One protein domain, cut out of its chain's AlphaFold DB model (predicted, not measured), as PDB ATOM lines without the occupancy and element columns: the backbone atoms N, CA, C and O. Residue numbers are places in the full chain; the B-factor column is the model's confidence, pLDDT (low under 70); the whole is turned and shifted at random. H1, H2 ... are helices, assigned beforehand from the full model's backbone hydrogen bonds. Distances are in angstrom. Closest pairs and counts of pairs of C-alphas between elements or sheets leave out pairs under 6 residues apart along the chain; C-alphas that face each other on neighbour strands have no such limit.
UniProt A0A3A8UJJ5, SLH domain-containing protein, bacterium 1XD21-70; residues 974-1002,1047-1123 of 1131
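What this domain is: This is residues 974 to 1002 and 1047 to 1123 of the 1131 residues of the protein "SLH domain-containing protein" of bacterium 1XD21-70 (UniProt A0A3A8UJJ5). Four short helices follow one another along the longest axis in the order H1, H4, H2, H3, with H4 crossing H1 and H3 crossing H2 at near right angles. Long loops lie at both ends of this row: the one with Thr 994 beyond H1, and beyond H3 the link of residues 1061 to 1080, of which residues 1069 to 1075 stick out. The printed part has 106 residues with four named helices, H1, H2, H3 and H4 along the chain, and no named strand; its class is all helix, though under half of the residues, 44 of 106, are in named elements. It is only just compact, close to loose, with a radius of gyration of the C-alphas of 15.2 A and spans of 55 by 24 by 22 A.

Where its parts are: The longest helix by residues, H4, holds residues 1111 to 1123 and measures 18.2 A from first to last C-alpha, beginning at C-alpha 1111 (192.567, 145.086, 98.865) and ending at C-alpha 1123 (188.408, 128.252, 93.384). H2, residues 1050 to 1060, measures 15.3 A. H3, residues 1081 to 1091, measures 15.1 A. H1, residues 976 to 984, measures 12.1 A and begins at C-alpha 976 (191.385, 142.509, 87.449).

How they stand to each other: H4 touches H1, with the C-alphas of Ala 978 and Gln 1116 closest at 4.8 A; their lines are about perpendicular, at 78 degrees. H4 also touches H2, with the C-alphas of Leu 1053 and Thr 1114 closest at 7.6 A. These two run the same way at a steep tilt of 36 degrees, only just steep. H2 touches H3, with the C-alphas of Thr 1055 and Ala 1085 closest at 5.1 A; their lines are about perpendicular, at 90 degrees. The helix packing is mostly crossed: of these three touching pairs, 0 are at a shallow tilt. H1 is apart from H2 and from H3. H3 and H4 are only just apart, 8.4 A at their closest C-alphas. In H1, H2, H3 and H4 every O i to N i+4 pair is within hydrogen-bond range.

The domain as a whole: The two C-alphas farthest apart, those of Thr 994 and Asn 1073, are 55.0 A apart. Residues 1003 to 1046 are not printed, and C-alphas 1002 and 1047 are 5.6 A apart across this cut, which lies in the link from H1 to H2. The links from H2 to H3, 20 residues, and from H3 to H4, 19 residues, are long. The mean pLDDT of the printed part is 79.4; it is under 70 at residues 989 to 993, 1066 to 1079 and 1096 to 1102.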
ATOM      1  N   TRP A 974     196.985 142.259  87.074       86.50
ATOM      2  CA  TRP A 974     197.036 140.931  87.724       86.50
ATOM      3  C   TRP A 974     195.910 140.656  88.741       86.50
ATOM      4  O   TRP A 974     195.708 139.511  89.127       86.50
ATOM      5  N   PHE A 975     195.196 141.694  89.188       86.31
ATOM      6  CA  PHE A 975     194.067 141.631  90.118       86.31
ATOM      7  C   PHE A 975     192.701 141.940  89.473       86.31
ATOM      8  O   PHE A 975     191.715 142.043  90.201       86.31
ATOM      9  N   CYS A 976     192.616 142.121  88.149       85.62
ATOM     10  CA  CYS A 976     191.385 142.509  87.449       85.62
ATOM     11  C   CYS A 976     190.261 141.481  87.680       85.62
ATOM     12  O   CYS A 976     189.238 141.806  88.290       85.62
ATOM     13  N   ASP A 977     190.514 140.215  87.338       89.38
ATOM     14  CA  ASP A 977     189.629 139.077  87.622       89.38
ATOM     15  C   ASP A 977     189.256 138.974  89.094       89.38
ATOM     16  O   ASP A 977     188.093 138.781  89.438       89.38
ATOM     17  N   ALA A 978     190.239 139.130  89.982       92.31
ATOM     18  CA  ALA A 978     190.018 139.037  91.415       92.31
ATOM     19  C   ALA A 978     189.049 140.113  91.920       92.31
ATOM     20  O   ALA A 978     188.169 139.811  92.727       92.31
ATOM     21  N   VAL A 979     189.178 141.353  91.434       92.56
ATOM     22  CA  VAL A 979     188.254 142.449  91.751       92.56
ATOM     23  C   VAL A 979     186.878 142.203  91.136       92.56
ATOM     24  O   VAL A 979     185.878 142.371  91.840       92.56
ATOM     25  N   SER A 980     186.804 141.750  89.882       91.56
ATOM     26  CA  SER A 980     185.541 141.354  89.241       91.56
ATOM     27  C   SER A 980     184.826 140.280  90.073       91.56
ATOM     28  O   SER A 980     183.690 140.476  90.508       91.56
ATOM     29  N   PHE A 981     185.548 139.224  90.465       93.81
ATOM     30  CA  PHE A 981     185.057 138.127  91.296       93.81
ATOM     31  C   PHE A 981     184.443 138.607  92.617       93.81
ATOM     32  O   PHE A 981     183.292 138.270  92.916       93.81
ATOM     33  N   ILE A 982     185.162 139.407  93.414       93.12
ATOM     34  CA  ILE A 982     184.657 139.846  94.727       93.12
ATOM     35  C   ILE A 982     183.589 140.946  94.649       93.12
ATOM     36  O   ILE A 982     182.813 141.089  95.597       93.12
ATOM     37  N   SER A 983     183.542 141.729  93.565       91.44
ATOM     38  CA  SER A 983     182.608 142.856  93.399       91.44
ATOM     39  C   SER A 983     181.268 142.415  92.806       91.44
ATOM     40  O   SER A 983     180.222 142.853  93.298       91.44
ATOM     41  N   ALA A 984     181.287 141.449  91.883       92.56
ATOM     42  CA  ALA A 984     180.119 140.686  91.447       92.56
ATOM     43  C   ALA A 984     179.451 139.936  92.612       92.56
ATOM     44  O   ALA A 984     178.227 139.832  92.690       92.56
ATOM     45  N   ARG A 985     180.253 139.468  93.577       92.06
ATOM     46  CA  ARG A 985     179.776 138.846  94.826       92.06
ATOM     47  C   ARG A 985     179.487 139.854  95.938       92.06
ATOM     48  O   ARG A 985     178.861 139.499  96.929       92.06
ATOM     49  N   GLU A 986     179.851 141.124  95.769       90.56
ATOM     50  CA  GLU A 986     179.591 142.220  96.722       90.56
ATOM     51  C   GLU A 986     180.214 141.991  98.112       90.56
ATOM     52  O   GLU A 986     179.717 142.465  99.136       90.56
ATOM     53  N   LEU A 987     181.311 141.229  98.166       90.31
ATOM     54  CA  LEU A 987     181.946 140.842  99.425       90.31
ATOM     55  C   LEU A 987     182.548 142.070 100.120       90.31
ATOM     56  O   LEU A 987     182.372 142.260 101.327       90.31
ATOM     57  N   PHE A 988     183.213 142.937  99.348       86.75
ATOM     58  CA  PHE A 988     183.782 144.196  99.832       86.75
ATOM     59  C   PHE A 988     182.778 145.330  99.596       86.75
ATOM     60  O   PHE A 988     182.371 145.580  98.466       86.75
ATOM     61  N   TYR A 989     182.424 146.045 100.662       65.12
ATOM     62  CA  TYR A 989     181.617 147.271 100.599       65.12
ATOM     63  C   TYR A 989     182.520 148.507 100.778       65.12
ATOM     64  O   TYR A 989     183.713 148.366 101.066       65.12
ATOM     65  N   ASN A 990     181.960 149.710 100.629       54.75
ATOM     66  CA  ASN A 990     182.681 150.991 100.699       54.75
ATOM     67  C   ASN A 990     183.804 151.165  99.648       54.75
ATOM     68  O   ASN A 990     184.773 151.882  99.892       54.75
ATOM     69  N   THR A 991     183.678 150.543  98.473       56.56
ATOM     70  CA  THR A 991     184.228 151.139  97.241       56.56
ATOM     71  C   THR A 991     183.457 152.419  96.924       56.56
ATOM     72  O   THR A 991     182.292 152.546  97.309       56.56
ATOM     73  N   ALA A 992     184.063 153.356  96.195       62.31
ATOM     74  CA  ALA A 992     183.257 154.341  95.480       62.31
ATOM     75  C   ALA A 992     182.555 153.639  94.306       62.31
ATOM     76  O   ALA A 992     183.046 152.620  93.822       62.31
ATOM     77  N   GLU A 993     181.447 154.195  93.810       66.75
ATOM     78  CA  GLU A 993     180.764 153.676  92.609       66.75
ATOM     79  C   GLU A 993     181.699 153.613  91.390       66.75
ATOM     80  O   GLU A 993     181.515 152.777  90.515       66.75
ATOM     81  N   THR A 994     182.736 154.458  91.363       78.75
ATOM     82  CA  THR A 994     183.729 154.537  90.286       78.75
ATOM     83  C   THR A 994     185.104 153.959  90.633       78.75
ATOM     84  O   THR A 994     185.920 153.839  89.728       78.75
ATOM     85  N   ALA A 995     185.414 153.625  91.895       85.75
ATOM     86  CA  ALA A 995     186.786 153.279  92.303       85.75
ATOM     87  C   ALA A 995     186.866 152.195  93.393       85.75
ATOM     88  O   ALA A 995     186.244 152.295  94.457       85.75
ATOM     89  N   PHE A 996     187.691 151.178  93.139       90.06
ATOM     90  CA  PHE A 996     187.898 150.019  94.002       90.06
ATOM     91  C   PHE A 996     188.951 150.249  95.100       90.06
ATOM     92  O   PHE A 996     188.868 149.646  96.176       90.06
ATOM     93  N   THR A 997     189.932 151.121  94.859       91.06
ATOM     94  CA  THR A 997     191.135 151.388  95.669       91.06
ATOM     95  C   THR A 997     192.012 150.140  95.900       91.06
ATOM     96  O   THR A 997     192.116 149.662  97.032       91.06
ATOM     97  N   PRO A 998     192.645 149.565  94.853       90.31
ATOM     98  CA  PRO A 998     193.362 148.283  94.940       90.31
ATOM     99  C   PRO A 998     194.510 148.265  95.961       90.31
ATOM    100  O   PRO A 998     194.650 147.286  96.698       90.31
ATOM    101  N   ASP A 999     195.274 149.356  96.062       90.62
ATOM    102  CA  ASP A 999     196.412 149.494  96.985       90.62
ATOM    103  C   ASP A 999     196.014 149.845  98.427       90.62
ATOM    104  O   ASP A 999     196.850 149.793  99.333       90.62
ATOM    105  N   ALA A1000     194.755 150.222  98.676       91.00
ATOM    106  CA  ALA A1000     194.325 150.568 100.026       91.00
ATOM    107  C   ALA A1000     194.367 149.324 100.942       91.00
ATOM    108  O   ALA A1000     194.128 148.201 100.486       91.00
ATOM    109  N   PRO A1001     194.705 149.492 102.232       92.00
ATOM    110  CA  PRO A1001     195.009 148.368 103.104       92.00
ATOM    111  C   PRO A1001     193.756 147.622 103.560       92.00
ATOM    112  O   PRO A1001     192.696 148.214 103.762       92.00
ATOM    113  N   MET A1002     193.905 146.319 103.784       91.56
ATOM    114  CA  MET A1002     192.853 145.480 104.343       91.56
ATOM    115  C   MET A1002     192.902 145.473 105.876       91.56
ATOM    116  O   MET A1002     193.973 145.319 106.469       91.56
ATOM    117  N   ASN A1047     195.021 147.088 110.410       92.56
ATOM    118  CA  ASN A1047     195.531 146.520 109.162       92.56
ATOM    119  C   ASN A1047     196.127 145.121 109.399       92.56
ATOM    120  O   ASN A1047     196.783 144.902 110.420       92.56
ATOM    121  N   ILE A1048     195.947 144.212 108.439       91.44
ATOM    122  CA  ILE A1048     196.447 142.827 108.508       91.44
ATOM    123  C   ILE A1048     197.641 142.588 107.572       91.44
ATOM    124  O   ILE A1048     197.778 143.247 106.541       91.44
ATOM    125  N   THR A1049     198.497 141.618 107.904       90.69
ATOM    126  CA  THR A1049     199.515 141.091 106.975       90.69
ATOM    127  C   THR A1049     198.954 139.967 106.101       90.69
ATOM    128  O   THR A1049     197.981 139.305 106.474       90.69
ATOM    129  N   CYS A1050     199.599 139.677 104.970       85.56
ATOM    130  CA  CYS A1050     199.212 138.565 104.095       85.56
ATOM    131  C   CYS A1050     199.235 137.208 104.831       85.56
ATOM    132  O   CYS A1050     198.345 136.378 104.643       85.56
ATOM    133  N   GLY A1051     200.185 137.001 105.754       85.31
ATOM    134  CA  GLY A1051     200.223 135.815 106.617       85.31
ATOM    135  C   GLY A1051     199.090 135.754 107.653       85.31
ATOM    136  O   GLY A1051     198.616 134.666 107.989       85.31
ATOM    137  N   GLN A1052     198.604 136.900 108.145       89.62
ATOM    138  CA  GLN A1052     197.428 136.953 109.025       89.62
ATOM    139  C   GLN A1052     196.137 136.644 108.257       89.62
ATOM    140  O   GLN A1052     195.339 135.842 108.735       89.62
ATOM    141  N   LEU A1053     195.973 137.200 107.053       91.12
ATOM    142  CA  LEU A1053     194.896 136.870 106.112       91.12
ATOM    143  C   LEU A1053     194.839 135.358 105.820       91.12
ATOM    144  O   LEU A1053     193.800 134.731 106.017       91.12
ATOM    145  N   VAL A1054     195.971 134.741 105.473       89.50
ATOM    146  CA  VAL A1054     196.073 133.280 105.291       89.50
ATOM    147  C   VAL A1054     195.705 132.507 106.568       89.50
ATOM    148  O   VAL A1054     195.002 131.498 106.504       89.50
ATOM    149  N   THR A1055     196.112 132.991 107.746       89.00
ATOM    150  CA  THR A1055     195.755 132.367 109.036       89.00
ATOM    151  C   THR A1055     194.252 132.443 109.331       89.00
ATOM    152  O   THR A1055     193.689 131.511 109.905       89.00
ATOM    153  N   ILE A1056     193.584 133.521 108.913       90.44
ATOM    154  CA  ILE A1056     192.131 133.704 109.038       90.44
ATOM    155  C   ILE A1056     191.383 132.729 108.118       90.44
ATOM    156  O   ILE A1056     190.446 132.078 108.574       90.44
ATOM    157  N   LEU A1057     191.837 132.557 106.872       90.75
ATOM    158  CA  LEU A1057     191.261 131.598 105.918       90.75
ATOM    159  C   LEU A1057     191.444 130.138 106.360       90.75
ATOM    160  O   LEU A1057     190.501 129.352 106.301       90.75
ATOM    161  N   TRP A1058     192.620 129.779 106.887       88.88
ATOM    162  CA  TRP A1058     192.866 128.438 107.434       88.88
ATOM    163  C   TRP A1058     191.919 128.119 108.598       88.88
ATOM    164  O   TRP A1058     191.342 127.034 108.660       88.88
ATOM    165  N   LYS A1059     191.700 129.085 109.500       88.44
ATOM    166  CA  LYS A1059     190.738 128.940 110.599       88.44
ATOM    167  C   LYS A1059     189.288 128.875 110.129       88.44
ATOM    168  O   LYS A1059     188.532 128.075 110.673       88.44
ATOM    169  N   TYR A1060     188.913 129.692 109.144       88.62
ATOM    170  CA  TYR A1060     187.593 129.661 108.511       88.62
ATOM    171  C   TYR A1060     187.274 128.263 107.964       88.62
ATOM    172  O   TYR A1060     186.208 127.727 108.250       88.62
ATOM    173  N   GLN A1061     188.249 127.614 107.318       85.38
ATOM    174  CA  GLN A1061     188.141 126.235 106.824       85.38
ATOM    175  C   GLN A1061     188.197 125.157 107.936       85.38
ATOM    176  O   GLN A1061     188.422 123.981 107.661       85.38
ATOM    177  N   GLY A1062     188.025 125.529 109.209       84.69
ATOM    178  CA  GLY A1062     188.030 124.599 110.343       84.69
ATOM    179  C   GLY A1062     189.420 124.202 110.853       84.69
ATOM    180  O   GLY A1062     189.528 123.263 111.636       84.69
ATOM    181  N   SER A1063     190.481 124.920 110.462       85.31
ATOM    182  CA  SER A1063     191.885 124.629 110.813       85.31
ATOM    183  C   SER A1063     192.369 123.238 110.347       85.31
ATOM    184  O   SER A1063     192.823 122.436 111.171       85.31
ATOM    185  N   PRO A1064     192.277 122.916 109.038       79.88
ATOM    186  CA  PRO A1064     192.568 121.586 108.504       79.88
ATOM    187  C   PRO A1064     194.001 121.120 108.798       79.88
ATOM    188  O   PRO A1064     194.959 121.901 108.775       79.88
ATOM    189  N   VAL A1065     194.140 119.817 109.063       74.19
ATOM    190  CA  VAL A1065     195.404 119.181 109.457       74.19
ATOM    191  C   VAL A1065     196.367 119.114 108.272       74.19
ATOM    192  O   VAL A1065     196.072 118.512 107.243       74.19
ATOM    193  N   VAL A1066     197.559 119.688 108.441       65.75
ATOM    194  CA  VAL A1066     198.650 119.587 107.463       65.75
ATOM    195  C   VAL A1066     199.477 118.338 107.764       65.75
ATOM    196  O   VAL A1066     200.262 118.330 108.711       65.75
ATOM    197  N   ILE A1067     199.291 117.291 106.961       56.56
ATOM    198  CA  ILE A1067     200.110 116.071 106.987       56.56
ATOM    199  C   ILE A1067     201.339 116.283 106.088       56.56
ATOM    200  O   ILE A1067     201.211 116.790 104.973       56.56
ATOM    201  N   ASP A1068     202.517 115.912 106.588       52.50
ATOM    202  CA  ASP A1068     203.830 116.138 105.969       52.50
ATOM    203  C   ASP A1068     204.586 114.793 105.875       52.50
ATOM    204  O   ASP A1068     204.835 114.189 106.925       52.50
ATOM    205  N   PRO A1069     204.957 114.298 104.675       45.06
ATOM    206  CA  PRO A1069     205.672 113.025 104.515       45.06
ATOM    207  C   PRO A1069     207.026 112.947 105.240       45.06
ATOM    208  O   PRO A1069     207.524 111.855 105.487       45.06
ATOM    209  N   LEU A1070     207.625 114.082 105.618       45.22
ATOM    210  CA  LEU A1070     208.901 114.130 106.345       45.22
ATOM    211  C   LEU A1070     208.730 114.078 107.880       45.22
ATOM    212  O   LEU A1070     209.711 114.198 108.620       45.22
ATOM    213  N   SER A1071     207.499 113.907 108.382       47.81
ATOM    214  CA  SER A1071     207.171 114.025 109.815       47.81
ATOM    215  C   SER A1071     207.454 112.794 110.692       47.81
ATOM    216  O   SER A1071     207.310 112.892 111.912       47.81
ATOM    217  N   ASP A1072     207.978 111.695 110.133       42.31
ATOM    218  CA  ASP A1072     208.438 110.512 110.895       42.31
ATOM    219  C   ASP A1072     209.528 110.835 111.942       42.31
ATOM    220  O   ASP A1072     209.747 110.080 112.890       42.31
ATOM    221  N   ASN A1073     210.166 112.009 111.848       43.84
ATOM    222  CA  ASN A1073     211.073 112.549 112.866       43.84
ATOM    223  C   ASN A1073     210.366 113.379 113.966       43.84
ATOM    224  O   ASN A1073     210.888 114.393 114.419       43.84
ATOM    225  N   GLY A1074     209.189 112.941 114.428       44.53
ATOM    226  CA  GLY A1074     208.677 113.150 115.797       44.53
ATOM    227  C   GLY A1074     208.262 114.560 116.266       44.53
ATOM    228  O   GLY A1074     207.564 114.657 117.274       44.53
ATOM    229  N   ASP A1075     208.636 115.639 115.573       46.84
ATOM    230  CA  ASP A1075     208.505 117.026 116.067       46.84
ATOM    231  C   ASP A1075     207.297 117.821 115.518       46.84
ATOM    232  O   ASP A1075     207.179 119.033 115.722       46.84
ATOM    233  N   ALA A1076     206.331 117.142 114.887       44.59
ATOM    234  CA  ALA A1076     205.114 117.751 114.326       44.59
ATOM    235  C   ALA A1076     204.274 118.572 115.339       44.59
ATOM    236  O   ALA A1076     203.471 119.420 114.947       44.59
ATOM    237  N   GLY A1077     204.478 118.366 116.646       50.25
ATOM    238  CA  GLY A1077     203.819 119.120 117.715       50.25
ATOM    239  C   GLY A1077     204.326 120.552 117.946       50.25
ATOM    240  O   GLY A1077     203.713 121.262 118.741       50.25
ATOM    241  N   GLN A1078     205.420 120.994 117.305       51.97
ATOM    242  CA  GLN A1078     206.066 122.284 117.620       51.97
ATOM    243  C   GLN A1078     205.680 123.476 116.716       51.97
ATOM    244  O   GLN A1078     206.007 124.615 117.051       51.97
ATOM    245  N   LEU A1079     204.991 123.266 115.586       60.03
ATOM    246  CA  LEU A1079     204.675 124.355 114.644       60.03
ATOM    247  C   LEU A1079     203.534 125.262 115.138       60.03
ATOM    248  O   LEU A1079     202.456 124.790 115.514       60.03
ATOM    249  N   GLY A1080     203.741 126.580 115.069       73.12
ATOM    250  CA  GLY A1080     202.721 127.583 115.386       73.12
ATOM    251  C   GLY A1080     201.646 127.697 114.300       73.12
ATOM    252  O   GLY A1080     201.896 127.406 113.133       73.12
ATOM    253  N   ASP A1081     200.448 128.150 114.662       76.38
ATOM    254  CA  ASP A1081     199.277 128.126 113.767       76.38
ATOM    255  C   ASP A1081     199.470 128.926 112.471       76.38
ATOM    256  O   ASP A1081     199.088 128.453 111.408       76.38
ATOM    257  N   ALA A1082     200.168 130.065 112.516       78.25
ATOM    258  CA  ALA A1082     200.522 130.813 111.307       78.25
ATOM    259  C   ALA A1082     201.447 130.020 110.358       78.25
ATOM    260  O   ALA A1082     201.341 130.143 109.142       78.25
ATOM    261  N   GLN A1083     202.330 129.159 110.884       79.06
ATOM    262  CA  GLN A1083     203.177 128.283 110.064       79.06
ATOM    263  C   GLN A1083     202.367 127.128 109.457       79.06
ATOM    264  O   GLN A1083     202.616 126.748 108.315       79.06
ATOM    265  N   LYS A1084     201.382 126.594 110.195       82.50
ATOM    266  CA  LYS A1084     200.434 125.592 109.679       82.50
ATOM    267  C   LYS A1084     199.573 126.186 108.561       82.50
ATOM    268  O   LYS A1084     199.502 125.602 107.486       82.50
ATOM    269  N   ALA A1085     199.005 127.371 108.781       85.06
ATOM    270  CA  ALA A1085     198.197 128.085 107.801       85.06
ATOM    271  C   ALA A1085     198.984 128.431 106.528       85.06
ATOM    272  O   ALA A1085     198.501 128.166 105.433       85.06
ATOM    273  N   MET A1086     200.218 128.940 106.652       84.62
ATOM    274  CA  MET A1086     201.077 129.200 105.488       84.62
ATOM    275  C   MET A1086     201.419 127.920 104.712       84.62
ATOM    276  O   MET A1086     201.373 127.932 103.487       84.62
ATOM    277  N   ARG A1087     201.711 126.802 105.398       82.69
ATOM    278  CA  ARG A1087     201.930 125.496 104.744       82.69
ATOM    279  C   ARG A1087     200.670 124.978 104.044       82.69
ATOM    280  O   ARG A1087     200.770 124.455 102.941       82.69
ATOM    281  N   TRP A1088     199.499 125.133 104.660       86.25
ATOM    282  CA  TRP A1088     198.216 124.780 104.045       86.25
ATOM    283  C   TRP A1088     197.934 125.632 102.802       86.25
ATOM    284  O   TRP A1088     197.635 125.074 101.752       86.25
ATOM    285  N   ALA A1089     198.089 126.954 102.882       85.06
ATOM    286  CA  ALA A1089     197.838 127.839 101.748       85.06
ATOM    287  C   ALA A1089     198.816 127.606 100.587       85.06
ATOM    288  O   ALA A1089     198.389 127.634  99.438       85.06
ATOM    289  N   ALA A1090     200.085 127.305 100.882       82.06
ATOM    290  CA  ALA A1090     201.065 126.903  99.875       82.06
ATOM    291  C   ALA A1090     200.739 125.535  99.242       82.06
ATOM    292  O   ALA A1090     200.910 125.376  98.043       82.06
ATOM    293  N   LYS A1091     200.225 124.560 100.012       81.56
ATOM    294  CA  LYS A1091     199.806 123.245  99.481       81.56
ATOM    295  C   LYS A1091     198.575 123.318  98.554       81.56
ATOM    296  O   LYS A1091     198.342 122.382  97.803       81.56
ATOM    297  N   ASN A1092     197.772 124.380  98.638       78.50
ATOM    298  CA  ASN A1092     196.505 124.515  97.905       78.50
ATOM    299  C   ASN A1092     196.495 125.742  96.964       78.50
ATOM    300  O   ASN A1092     195.422 126.202  96.587       78.50
ATOM    301  N   ASP A1093     197.656 126.324  96.639       82.56
ATOM    302  CA  ASP A1093     197.826 127.512  95.768       82.56
ATOM    303  C   ASP A1093     197.032 128.775  96.177       82.56
ATOM    304  O   ASP A1093     196.833 129.711  95.396       82.56
ATOM    305  N   ILE A1094     196.599 128.845  97.436       84.88
ATOM    306  CA  ILE A1094     195.808 129.959  97.987       84.88
ATOM    307  C   ILE A1094     196.668 131.232  98.114       84.88
ATOM    308  O   ILE A1094     196.147 132.345  98.094       84.88
ATOM    309  N   ALA A1095     197.988 131.071  98.248       77.56
ATOM    310  CA  ALA A1095     198.954 132.140  98.496       77.56
ATOM    311  C   ALA A1095     200.148 132.064  97.523       77.56
ATOM    312  O   ALA A1095     201.231 131.609  97.889       77.56
ATOM    313  N   SER A1096     199.932 132.504  96.281       64.50
ATOM    314  CA  SER A1096     200.943 132.616  95.217       64.50
ATOM    315  C   SER A1096     201.643 133.988  95.205       64.50
ATOM    316  O   SER A1096     201.325 134.873  96.001       64.50
ATOM    317  N   SER A1097     202.585 134.198  94.280       62.53
ATOM    318  CA  SER A1097     203.066 135.540  93.911       62.53
ATOM    319  C   SER A1097     201.946 136.411  93.318       62.53
ATOM    320  O   SER A1097     200.957 135.899  92.789       62.53
ATOM    321  N   PHE A1098     202.121 137.733  93.402       66.00
ATOM    322  CA  PHE A1098     201.183 138.749  92.916       66.00
ATOM    323  C   PHE A1098     201.848 139.566  91.809       66.00
ATOM    324  O   PHE A1098     202.648 140.469  92.081       66.00
ATOM    325  N   GLY A1099     201.586 139.190  90.554       61.19
ATOM    326  CA  GLY A1099     202.402 139.627  89.420       61.19
ATOM    327  C   GLY A1099     203.889 139.354  89.682       61.19
ATOM    328  O   GLY A1099     204.260 138.303  90.207       61.19
ATOM    329  N   ASN A1100     204.736 140.350  89.418       53.25
ATOM    330  CA  ASN A1100     206.191 140.268  89.611       53.25
ATOM    331  C   ASN A1100     206.654 140.351  91.086       53.25
ATOM    332  O   ASN A1100     207.852 140.485  91.343       53.25
ATOM    333  N   VAL A1101     205.742 140.309  92.067       57.34
ATOM    334  CA  VAL A1101     206.063 140.433  93.499       57.34
ATOM    335  C   VAL A1101     205.866 139.097  94.219       57.34
ATOM    336  O   VAL A1101     204.770 138.536  94.250       57.34
ATOM    337  N   ALA A1102     206.933 138.592  94.842       67.38
ATOM    338  CA  ALA A1102     206.881 137.393  95.676       67.38
ATOM    339  C   ALA A1102     205.982 137.595  96.913       67.38
ATOM    340  O   ALA A1102     205.922 138.688  97.477       67.38
ATOM    341  N   PHE A1103     205.313 136.530  97.366       78.25
ATOM    342  CA  PHE A1103     204.436 136.580  98.538       78.25
ATOM    343  C   PHE A1103     205.226 136.905  99.819       78.25
ATOM    344  O   PHE A1103     205.973 136.066 100.326       78.25
ATOM    345  N   ASP A1104     205.030 138.101 100.380       82.38
ATOM    346  CA  ASP A1104     205.564 138.471 101.694       82.38
ATOM    347  C   ASP A1104     204.510 138.221 102.797       82.38
ATOM    348  O   ASP A1104     203.537 138.972 102.897       82.38
ATOM    349  N   PRO A1105     204.680 137.212 103.679       81.69
ATOM    350  CA  PRO A1105     203.745 136.946 104.775       81.69
ATOM    351  C   PRO A1105     203.778 138.006 105.893       81.69
ATOM    352  O   PRO A1105     202.863 138.040 106.724       81.69
ATOM    353  N   GLN A1106     204.831 138.828 105.971       82.38
ATOM    354  CA  GLN A1106     204.942 139.967 106.893       82.38
ATOM    355  C   GLN A1106     204.468 141.278 106.249       82.38
ATOM    356  O   GLN A1106     204.113 142.214 106.967       82.38
ATOM    357  N   GLY A1107     204.416 141.322 104.917       85.25
ATOM    358  CA  GLY A1107     203.871 142.421 104.132       85.25
ATOM    359  C   GLY A1107     202.411 142.705 104.480       85.25
ATOM    360  O   GLY A1107     201.620 141.797 104.748       85.25
ATOM    361  N   GLN A1108     202.060 143.987 104.504       91.19
ATOM    362  CA  GLN A1108     200.705 144.461 104.772       91.19
ATOM    363  C   GLN A1108     199.802 144.162 103.568       91.19
ATOM    364  O   GLN A1108     200.138 144.543 102.450       91.19
ATOM    365  N   ALA A1109     198.663 143.507 103.797       90.75
ATOM    366  CA  ALA A1109     197.773 143.079 102.724       90.75
ATOM    367  C   ALA A1109     197.001 144.266 102.125       90.75
ATOM    368  O   ALA A1109     196.311 144.996 102.847       90.75
ATOM    369  N   SER A1110     197.077 144.434 100.805       91.94
ATOM    370  CA  SER A1110     196.207 145.353 100.061       91.94
ATOM    371  C   SER A1110     194.839 144.727  99.762       91.94
ATOM    372  O   SER A1110     194.636 143.511  99.883       91.94
ATOM    373  N   ARG A1111     193.876 145.553  99.342       91.50
ATOM    374  CA  ARG A1111     192.567 145.086  98.865       91.50
ATOM    375  C   ARG A1111     192.695 144.205  97.621       91.50
ATOM    376  O   ARG A1111     192.018 143.183  97.569       91.50
ATOM    377  N   ALA A1112     193.581 144.536  96.678       90.44
ATOM    378  CA  ALA A1112     193.854 143.711  95.496       90.44
ATOM    379  C   ALA A1112     194.440 142.334  95.859       90.44
ATOM    380  O   ALA A1112     193.924 141.306  95.425       90.44
ATOM    381  N   GLN A1113     195.453 142.292  96.734       90.75
ATOM    382  CA  GLN A1113     196.019 141.027  97.227       90.75
ATOM    383  C   GLN A1113     194.964 140.192  97.953       90.75
ATOM    384  O   GLN A1113     194.873 138.983  97.749       90.75
ATOM    385  N   THR A1114     194.123 140.832  98.770       91.88
ATOM    386  CA  THR A1114     193.064 140.120  99.492       91.88
ATOM    387  C   THR A1114     191.975 139.599  98.555       91.88
ATOM    388  O   THR A1114     191.487 138.493  98.768       91.88
ATOM    389  N   ALA A1115     191.624 140.343  97.501       92.38
ATOM    390  CA  ALA A1115     190.714 139.874  96.460       92.38
ATOM    391  C   ALA A1115     191.261 138.611  95.775       92.38
ATOM    392  O   ALA A1115     190.544 137.617  95.670       92.38
ATOM    393  N   GLN A1116     192.544 138.617  95.388       91.06
ATOM    394  CA  GLN A1116     193.187 137.477  94.728       91.06
ATOM    395  C   GLN A1116     193.235 136.249  95.639       91.06
ATOM    396  O   GLN A1116     192.830 135.166  95.233       91.06
ATOM    397  N   ILE A1117     193.665 136.416  96.893       91.56
ATOM    398  CA  ILE A1117     193.734 135.315  97.863       91.56
ATOM    399  C   ILE A1117     192.329 134.745  98.138       91.56
ATOM    400  O   ILE A1117     192.186 133.530  98.256       91.56
ATOM    401  N   ILE A1118     191.282 135.580  98.192       92.00
ATOM    402  CA  ILE A1118     189.889 135.118  98.337       92.00
ATOM    403  C   ILE A1118     189.405 134.383  97.079       92.00
ATOM    404  O   ILE A1118     188.740 133.358  97.217       92.00
ATOM    405  N   MET A1119     189.750 134.843  95.872       91.44
ATOM    406  CA  MET A1119     189.399 134.142  94.630       91.44
ATOM    407  C   MET A1119     190.119 132.790  94.515       91.44
ATOM    408  O   MET A1119     189.467 131.788  94.230       91.44
ATOM    409  N   ASN A1120     191.427 132.728  94.799       90.19
ATOM    410  CA  ASN A1120     192.184 131.471  94.831       90.19
ATOM    411  C   ASN A1120     191.603 130.517  95.886       90.19
ATOM    412  O   ASN A1120     191.341 129.355  95.587       90.19
ATOM    413  N   PHE A1121     191.340 131.014  97.102       89.69
ATOM    414  CA  PHE A1121     190.680 130.251  98.165       89.69
ATOM    415  C   PHE A1121     189.320 129.698  97.724       89.69
ATOM    416  O   PHE A1121     189.040 128.522  97.951       89.69
ATOM    417  N   ALA A1122     188.489 130.512  97.073       88.62
ATOM    418  CA  ALA A1122     187.188 130.089  96.574       88.62
ATOM    419  C   ALA A1122     187.317 129.022  95.476       88.62
ATOM    420  O   ALA A1122     186.695 127.973  95.597       88.62
ATOM    421  N   LYS A1123     188.166 129.233  94.460       85.44
ATOM    422  CA  LYS A1123     188.408 128.252  93.384       85.44
ATOM    423  C   LYS A1123     189.014 126.934  93.895       85.44
ATOM    424  O   LYS A1123     188.709 125.891  93.341       85.44
TER     425      LYS A1123